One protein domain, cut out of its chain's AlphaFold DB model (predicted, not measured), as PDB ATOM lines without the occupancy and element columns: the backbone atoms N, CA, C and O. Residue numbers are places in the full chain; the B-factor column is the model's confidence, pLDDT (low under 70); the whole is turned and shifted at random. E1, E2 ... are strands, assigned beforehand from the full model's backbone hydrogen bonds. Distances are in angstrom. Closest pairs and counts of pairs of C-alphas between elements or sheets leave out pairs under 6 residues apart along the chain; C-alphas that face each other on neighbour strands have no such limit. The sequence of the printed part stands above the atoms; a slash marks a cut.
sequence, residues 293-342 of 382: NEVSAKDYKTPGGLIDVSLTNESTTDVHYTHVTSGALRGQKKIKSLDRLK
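Overview. This is residues 293 to 342 of the 382 residues of an uncharacterized protein of Sphingobacteriales bacterium (UniProt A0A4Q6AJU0). Two strand hairpins, E1 with E2 and E3 with E4, make the two arms of an open V, joined near its base by residues 312 to 317. The arms are apart from each other; the turn at residues 303 to 304 lies at the tip of one arm, and the longer loop of residues 324 to 331 at the tip of the other. The printed part has 50 residues with no named helix and four named strands, in the order E1, E2, E3, E4, in two antiparallel sheets of two strands each; the class is all strand. The whole is only just loose, close to extended, with a radius of gyration of the C-alphas of 14.2 A, and its outline is only just flat, with spans of 40 by 24 by 13 A.

Arrangement. From the first printed residue, the chain soon enters E1, residues 295 to 302, which bends by 84 degrees at residue 299. A tight link of 2 residues leads to E2, residues 305 to 311. E1 and E2 form a hairpin, antiparallel with 162 degrees between their directions. The C-alphas of Ser 296 and Ser 310 face each other at 4.3 A; N 297 and O 309 are within hydrogen-bond range at 2.9 A, as are N 300 and O 307 at 2.8 A. A short link of 6 residues leads to E3, residues 318 to 323, and E2 and E3 are apart. A short link of 8 residues then leads to E4, residues 332 to 337. E3 and E4 form the second hairpin, antiparallel at 151 degrees. The C-alphas of Asp 318 and Ser 337 face each other at 4.3 A; N 319 and O 336 are within hydrogen-bond range at 2.8 A, as are N 323 and O 332 at 2.8 A. E1 is apart from both E3 and E4, and E2 is apart from E4.

Along the chain. E1 begins at C-alpha 295 at (45.185, -47.118, 39.952) and measures 16.6 A from first to last C-alpha. E2 measures 18.3 A and ends at C-alpha 311 at (40.420, -45.850, 41.271). E3 measures 15.0 A. E4 measures 16.6 A and ends at C-alpha 337 at (43.732, -35.129, 37.480). Residues 338 to 340 after it are helix, too short a run to bear a name.

Size, cuts and confidence. The two C-alphas farthest apart, those of Gly 304 and Gly 327, are 41.7 A apart, while the C-alphas of Asn 293 and Lys 342, the first and last printed, are 10.5 A apart. The printed part has no cut and no long link. The mean pLDDT of the printed part is 84.8; residues 326 to 327 are under 70.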
ATOM      1  N   ASN A 293      44.863 -45.214  33.300       84.62
ATOM      2  CA  ASN A 293      43.411 -45.434  33.279       84.62
ATOM      3  C   ASN A 293      42.840 -46.066  34.558       84.62
ATOM      4  O   ASN A 293      41.666 -45.892  34.873       84.62
ATOM      5  N   GLU A 294      43.679 -46.745  35.332       83.69
ATOM      6  CA  GLU A 294      43.326 -47.315  36.625       83.69
ATOM      7  C   GLU A 294      44.513 -47.190  37.583       83.69
ATOM      8  O   GLU A 294      45.675 -47.334  37.192       83.69
ATOM      9  N   VAL A 295      44.221 -46.943  38.860       82.50
ATOM     10  CA  VAL A 295      45.185 -47.118  39.952       82.50
ATOM     11  C   VAL A 295      44.588 -48.084  40.963       82.50
ATOM     12  O   VAL A 295      43.557 -47.790  41.565       82.50
ATOM     13  N   SER A 296      45.252 -49.218  41.182       84.38
ATOM     14  CA  SER A 296      44.813 -50.237  42.137       84.38
ATOM     15  C   SER A 296      45.862 -50.490  43.218       84.38
ATOM     16  O   SER A 296      47.044 -50.641  42.906       84.38
ATOM     17  N   ALA A 297      45.435 -50.606  44.475       82.44
ATOM     18  CA  ALA A 297      46.270 -51.035  45.593       82.44
ATOM     19  C   ALA A 297      45.569 -52.156  46.368       82.44
ATOM     20  O   ALA A 297      44.466 -51.967  46.886       82.44
ATOM     21  N   LYS A 298      46.226 -53.315  46.450       85.06
ATOM     22  CA  LYS A 298      45.756 -54.472  47.216       85.06
ATOM     23  C   LYS A 298      46.174 -54.351  48.680       85.06
ATOM     24  O   LYS A 298      47.285 -53.890  48.949       85.06
ATOM     25  N   ASP A 299      45.313 -54.776  49.603       87.06
ATOM     26  CA  ASP A 299      45.587 -54.763  51.049       87.06
ATOM     27  C   ASP A 299      46.005 -53.366  51.557       87.06
ATOM     28  O   ASP A 299      46.911 -53.199  52.384       87.06
ATOM     29  N   TYR A 300      45.352 -52.323  51.041       84.88
ATOM     30  CA  TYR A 300      45.646 -50.954  51.426       84.88
ATOM     31  C   TYR A 300      45.226 -50.718  52.880       84.88
ATOM     32  O   TYR A 300      44.070 -50.903  53.271       84.88
ATOM     33  N   LYS A 301      46.185 -50.303  53.709       87.31
ATOM     34  CA  LYS A 301      45.956 -50.069  55.137       87.31
ATOM     35  C   LYS A 301      45.193 -48.770  55.349       87.31
ATOM     36  O   LYS A 301      45.700 -47.688  55.065       87.31
ATOM     37  N   THR A 302      44.013 -48.880  55.943       82.56
ATOM     38  CA  THR A 302      43.238 -47.736  56.434       82.56
ATOM     39  C   THR A 302      43.051 -47.832  57.950       82.56
ATOM     40  O   THR A 302      43.224 -48.911  58.523       82.56
ATOM     41  N   PRO A 303      42.657 -46.738  58.631       85.38
ATOM     42  CA  PRO A 303      42.306 -46.786  60.053       85.38
ATOM     43  C   PRO A 303      41.207 -47.808  60.398       85.38
ATOM     44  O   PRO A 303      41.115 -48.222  61.549       85.38
ATOM     45  N   GLY A 304      40.390 -48.223  59.419       85.06
ATOM     46  CA  GLY A 304      39.327 -49.221  59.575       85.06
ATOM     47  C   GLY A 304      39.721 -50.660  59.219       85.06
ATOM     48  O   GLY A 304      38.859 -51.531  59.251       85.06
ATOM     49  N   GLY A 305      40.987 -50.921  58.876       87.06
ATOM     50  CA  GLY A 305      41.469 -52.233  58.436       87.06
ATOM     51  C   GLY A 305      42.002 -52.234  57.001       87.06
ATOM     52  O   GLY A 305      42.213 -51.179  56.394       87.06
ATOM     53  N   LEU A 306      42.264 -53.433  56.478       86.56
ATOM     54  CA  LEU A 306      42.695 -53.632  55.093       86.56
ATOM     55  C   LEU A 306      41.493 -53.520  54.156       86.56
ATOM     56  O   LEU A 306      40.459 -54.137  54.409       86.56
ATOM     57  N   ILE A 307      41.650 -52.756  53.078       84.06
ATOM     58  CA  ILE A 307      40.705 -52.720  51.960       84.06
ATOM     59  C   ILE A 307      41.465 -52.797  50.638       84.06
ATOM     60  O   ILE A 307      42.589 -52.307  50.536       84.06
ATOM     61  N   ASP A 308      40.829 -53.348  49.613       83.62
ATOM     62  CA  ASP A 308      41.304 -53.211  48.240       83.62
ATOM     63  C   ASP A 308      40.752 -51.907  47.652       83.62
ATOM     64  O   ASP A 308      39.554 -51.628  47.742       83.62
ATOM     65  N   VAL A 309      41.627 -51.083  47.071       80.38
ATOM     66  CA  VAL A 309      41.257 -49.808  46.439       80.38
ATOM     67  C   VAL A 309      41.493 -49.922  44.939       80.38
ATOM     68  O   VAL A 309      42.602 -50.246  44.523       80.38
ATOM     69  N   SER A 310      40.478 -49.613  44.132       81.38
ATOM     70  CA  SER A 310      40.601 -49.410  42.684       81.38
ATOM     71  C   SER A 310      39.989 -48.053  42.329       81.38
ATOM     72  O   SER A 310      38.829 -47.772  42.643       81.38
ATOM     73  N   LEU A 311      40.803 -47.177  41.743       80.06
ATOM     74  CA  LEU A 311      40.420 -45.850  41.271       80.06
ATOM     75  C   LEU A 311      40.270 -45.913  39.752       80.06
ATOM     76  O   LEU A 311      41.268 -45.965  39.034       80.06
ATOM     77  N   THR A 312      39.024 -45.913  39.282       79.25
ATOM     78  CA  THR A 312      38.672 -46.153  37.870       79.25
ATOM     79  C   THR A 312      38.118 -44.924  37.146       79.25
ATOM     80  O   THR A 312      37.963 -44.951  35.928       79.25
ATOM     81  N   ASN A 313      37.805 -43.831  37.859       86.62
ATOM     82  CA  ASN A 313      37.366 -42.579  37.234       86.62
ATOM     83  C   ASN A 313      38.525 -41.582  37.152       86.62
ATOM     84  O   ASN A 313      38.827 -40.859  38.107       86.62
ATOM     85  N   GLU A 314      39.149 -41.531  35.980       81.75
ATOM     86  CA  GLU A 314      40.331 -40.715  35.714       81.75
ATOM     87  C   GLU A 314      40.084 -39.203  35.891       81.75
ATOM     88  O   GLU A 314      40.966 -38.467  36.333       81.75
ATOM     89  N   SER A 315      38.870 -38.729  35.594       86.19
ATOM     90  CA  SER A 315      38.537 -37.295  35.629       86.19
ATOM     91  C   SER A 315      38.368 -36.734  37.046       86.19
ATOM     92  O   SER A 315      38.558 -35.539  37.271       86.19
ATOM     93  N   THR A 316      38.021 -37.592  38.011       87.06
ATOM     94  CA  THR A 316      37.775 -37.209  39.413       87.06
ATOM     95  C   THR A 316      38.898 -37.641  40.352       87.06
ATOM     96  O   THR A 316      38.818 -37.390  41.552       87.06
ATOM     97  N   THR A 317      39.916 -38.327  39.834       88.12
ATOM     98  CA  THR A 317      41.049 -38.817  40.622       88.12
ATOM     99  C   THR A 317      42.206 -37.832  40.522       88.12
ATOM    100  O   THR A 317      42.820 -37.708  39.466       88.12
ATOM    101  N   ASP A 318      42.528 -37.143  41.616       90.75
ATOM    102  CA  ASP A 318      43.666 -36.225  41.668       90.75
ATOM    103  C   ASP A 318      44.957 -36.943  42.080       90.75
ATOM    104  O   ASP A 318      45.035 -37.609  43.113       90.75
ATOM    105  N   VAL A 319      46.011 -36.746  41.290       88.69
ATOM    106  CA  VAL A 319      47.365 -37.211  41.584       88.69
ATOM    107  C   VAL A 319      48.178 -36.050  42.139       88.69
ATOM    108  O   VAL A 319      48.462 -35.060  41.456       88.69
ATOM    109  N   HIS A 320      48.579 -36.191  43.398       92.06
ATOM    110  CA  HIS A 320      49.475 -35.267  44.079       92.06
ATOM    111  C   HIS A 320      50.913 -35.749  43.917       92.06
ATOM    112  O   HIS A 320      51.237 -36.878  44.275       92.06
ATOM    113  N   TYR A 321      51.795 -34.890  43.419       89.12
ATOM    114  CA  TYR A 321      53.198 -35.238  43.213       89.12
ATOM    115  C   TYR A 321      54.112 -34.046  43.480       89.12
ATOM    116  O   TYR A 321      53.681 -32.891  43.541       89.12
ATOM    117  N   THR A 322      55.398 -34.333  43.656       90.56
ATOM    118  CA  THR A 322      56.429 -33.314  43.838       90.56
ATOM    119  C   THR A 322      57.203 -33.168  42.537       90.56
ATOM    120  O   THR A 322      57.845 -34.111  42.089       90.56
ATOM    121  N   HIS A 323      57.148 -31.987  41.929       85.38
ATOM    122  CA  HIS A 323      57.938 -31.658  40.749       85.38
ATOM    123  C   HIS A 323      59.234 -30.971  41.178       85.38
ATOM    124  O   HIS A 323      59.203 -29.874  41.741       85.38
ATOM    125  N   VAL A 324      60.368 -31.614  40.906       83.38
ATOM    126  CA  VAL A 324      61.698 -31.022  41.053       83.38
ATOM    127  C   VAL A 324      62.163 -30.619  39.659       83.38
ATOM    128  O   VAL A 324      62.406 -31.471  38.815       83.38
ATOM    129  N   THR A 325      62.240 -29.318  39.396       78.00
ATOM    130  CA  THR A 325      62.870 -28.815  38.171       78.00
ATOM    131  C   THR A 325      64.376 -29.039  38.240       78.00
ATOM    132  O   THR A 325      64.955 -28.927  39.322       78.00
ATOM    133  N   SER A 326      65.022 -29.289  37.101       65.44
ATOM    134  CA  SER A 326      66.479 -29.445  37.015       65.44
ATOM    135  C   SER A 326      67.209 -28.313  37.752       65.44
ATOM    136  O   SER A 326      66.920 -27.135  37.539       65.44
ATOM    137  N   GLY A 327      68.119 -28.675  38.661       66.25
ATOM    138  CA  GLY A 327      68.883 -27.737  39.495       66.25
ATOM    139  C   GLY A 327      68.175 -27.222  40.759       66.25
ATOM    140  O   GLY A 327      68.783 -26.482  41.531       66.25
ATOM    141  N   ALA A 328      66.919 -27.600  41.023       74.00
ATOM    142  CA  ALA A 328      66.226 -27.202  42.247       74.00
ATOM    143  C   ALA A 328      66.538 -28.145  43.422       74.00
ATOM    144  O   ALA A 328      66.337 -29.351  43.341       74.00
ATOM    145  N   LEU A 329      66.936 -27.575  44.567       74.94
ATOM    146  CA  LEU A 329      67.182 -28.325  45.812       74.94
ATOM    147  C   LEU A 329      65.895 -28.782  46.521       74.94
ATOM    148  O   LEU A 329      65.939 -29.611  47.426       74.94
ATOM    149  N   ARG A 330      64.745 -28.197  46.169       82.44
ATOM    150  CA  ARG A 330      63.441 -28.515  46.761       82.44
ATOM    151  C   ARG A 330      62.382 -28.558  45.672       82.44
ATOM    152  O   ARG A 330      62.285 -27.637  44.864       82.44
ATOM    153  N   GLY A 331      61.570 -29.608  45.682       84.12
ATOM    154  CA  GLY A 331      60.463 -29.749  44.745       84.12
ATOM    155  C   GLY A 331      59.223 -28.953  45.146       84.12
ATOM    156  O   GLY A 331      58.989 -28.662  46.320       84.12
ATOM    157  N   GLN A 332      58.404 -28.621  44.152       88.56
ATOM    158  CA  GLN A 332      57.100 -27.992  44.334       88.56
ATOM    159  C   GLN A 332      55.999 -29.049  44.321       88.56
ATOM    160  O   GLN A 332      55.956 -29.890  43.423       88.56
ATOM    161  N   LYS A 333      55.059 -28.971  45.268       93.12
ATOM    162  CA  LYS A 333      53.849 -29.799  45.229       93.12
ATOM    163  C   LYS A 333      52.968 -29.368  44.056       93.12
ATOM    164  O   LYS A 333      52.700 -28.179  43.875       93.12
ATOM    165  N   LYS A 334      52.521 -30.336  43.268       92.19
ATOM    166  CA  LYS A 334      51.602 -30.173  42.142       92.19
ATOM    167  C   LYS A 334      50.452 -31.163  42.290       92.19
ATOM    168  O   LYS A 334      50.585 -32.188  42.954       92.19
ATOM    169  N   ILE A 335      49.329 -30.812  41.679       91.94
ATOM    170  CA  ILE A 335      48.121 -31.632  41.619       91.94
ATOM    171  C   ILE A 335      47.686 -31.658  40.160       91.94
ATOM    172  O   ILE A 335      47.685 -30.613  39.499       91.94
ATOM    173  N   LYS A 336      47.356 -32.841  39.654       90.81
ATOM    174  CA  LYS A 336      46.798 -33.025  38.316       90.81
ATOM    175  C   LYS A 336      45.789 -34.164  38.360       90.81
ATOM    176  O   LYS A 336      46.063 -35.169  39.003       90.81
ATOM    177  N   SER A 337      44.671 -34.020  37.660       89.88
ATOM    178  CA  SER A 337      43.732 -35.129  37.480       89.88
ATOM    179  C   SER A 337      44.384 -36.248  36.661       89.88
ATOM    180  O   SER A 337      45.249 -35.976  35.815       89.88
ATOM    181  N   LEU A 338      44.003 -37.494  36.942       88.75
ATOM    182  CA  LEU A 338      44.599 -38.703  36.374       88.75
ATOM    183  C   LEU A 338      44.489 -38.717  34.839       88.75
ATOM    184  O   LEU A 338      45.487 -38.971  34.172       88.75
ATOM    185  N   ASP A 339      43.349 -38.290  34.288       87.88
ATOM    186  CA  ASP A 339      43.085 -38.168  32.839       87.88
ATOM    187  C   ASP A 339      44.025 -37.189  32.103       87.88
ATOM    188  O   ASP A 339      44.257 -37.281  30.894       87.88
ATOM    189  N   ARG A 340      44.590 -36.220  32.831       88.62
ATOM    190  CA  ARG A 340      45.547 -35.240  32.303       88.62
ATOM    191  C   ARG A 340      46.988 -35.616  32.622       88.62
ATOM    192  O   ARG A 340      47.904 -34.928  32.151       88.62
ATOM    193  N   LEU A 341      47.226 -36.640  33.434       88.75
ATOM    194  CA  LEU A 341      48.564 -37.131  33.723       88.75
ATOM    195  C   LEU A 341      49.098 -37.917  32.520       88.75
ATOM    196  O   LEU A 341      48.369 -38.629  31.842       88.75
ATOM    197  N   LYS A 342      50.392 -37.762  32.240       88.00
ATOM    198  CA  LYS A 342      51.107 -38.615  31.292       88.00
ATOM    199  C   LYS A 342      52.103 -39.434  32.082       88.00
ATOM    200  O   LYS A 342      52.830 -38.870  32.899       88.00
TER     201      LYS A 342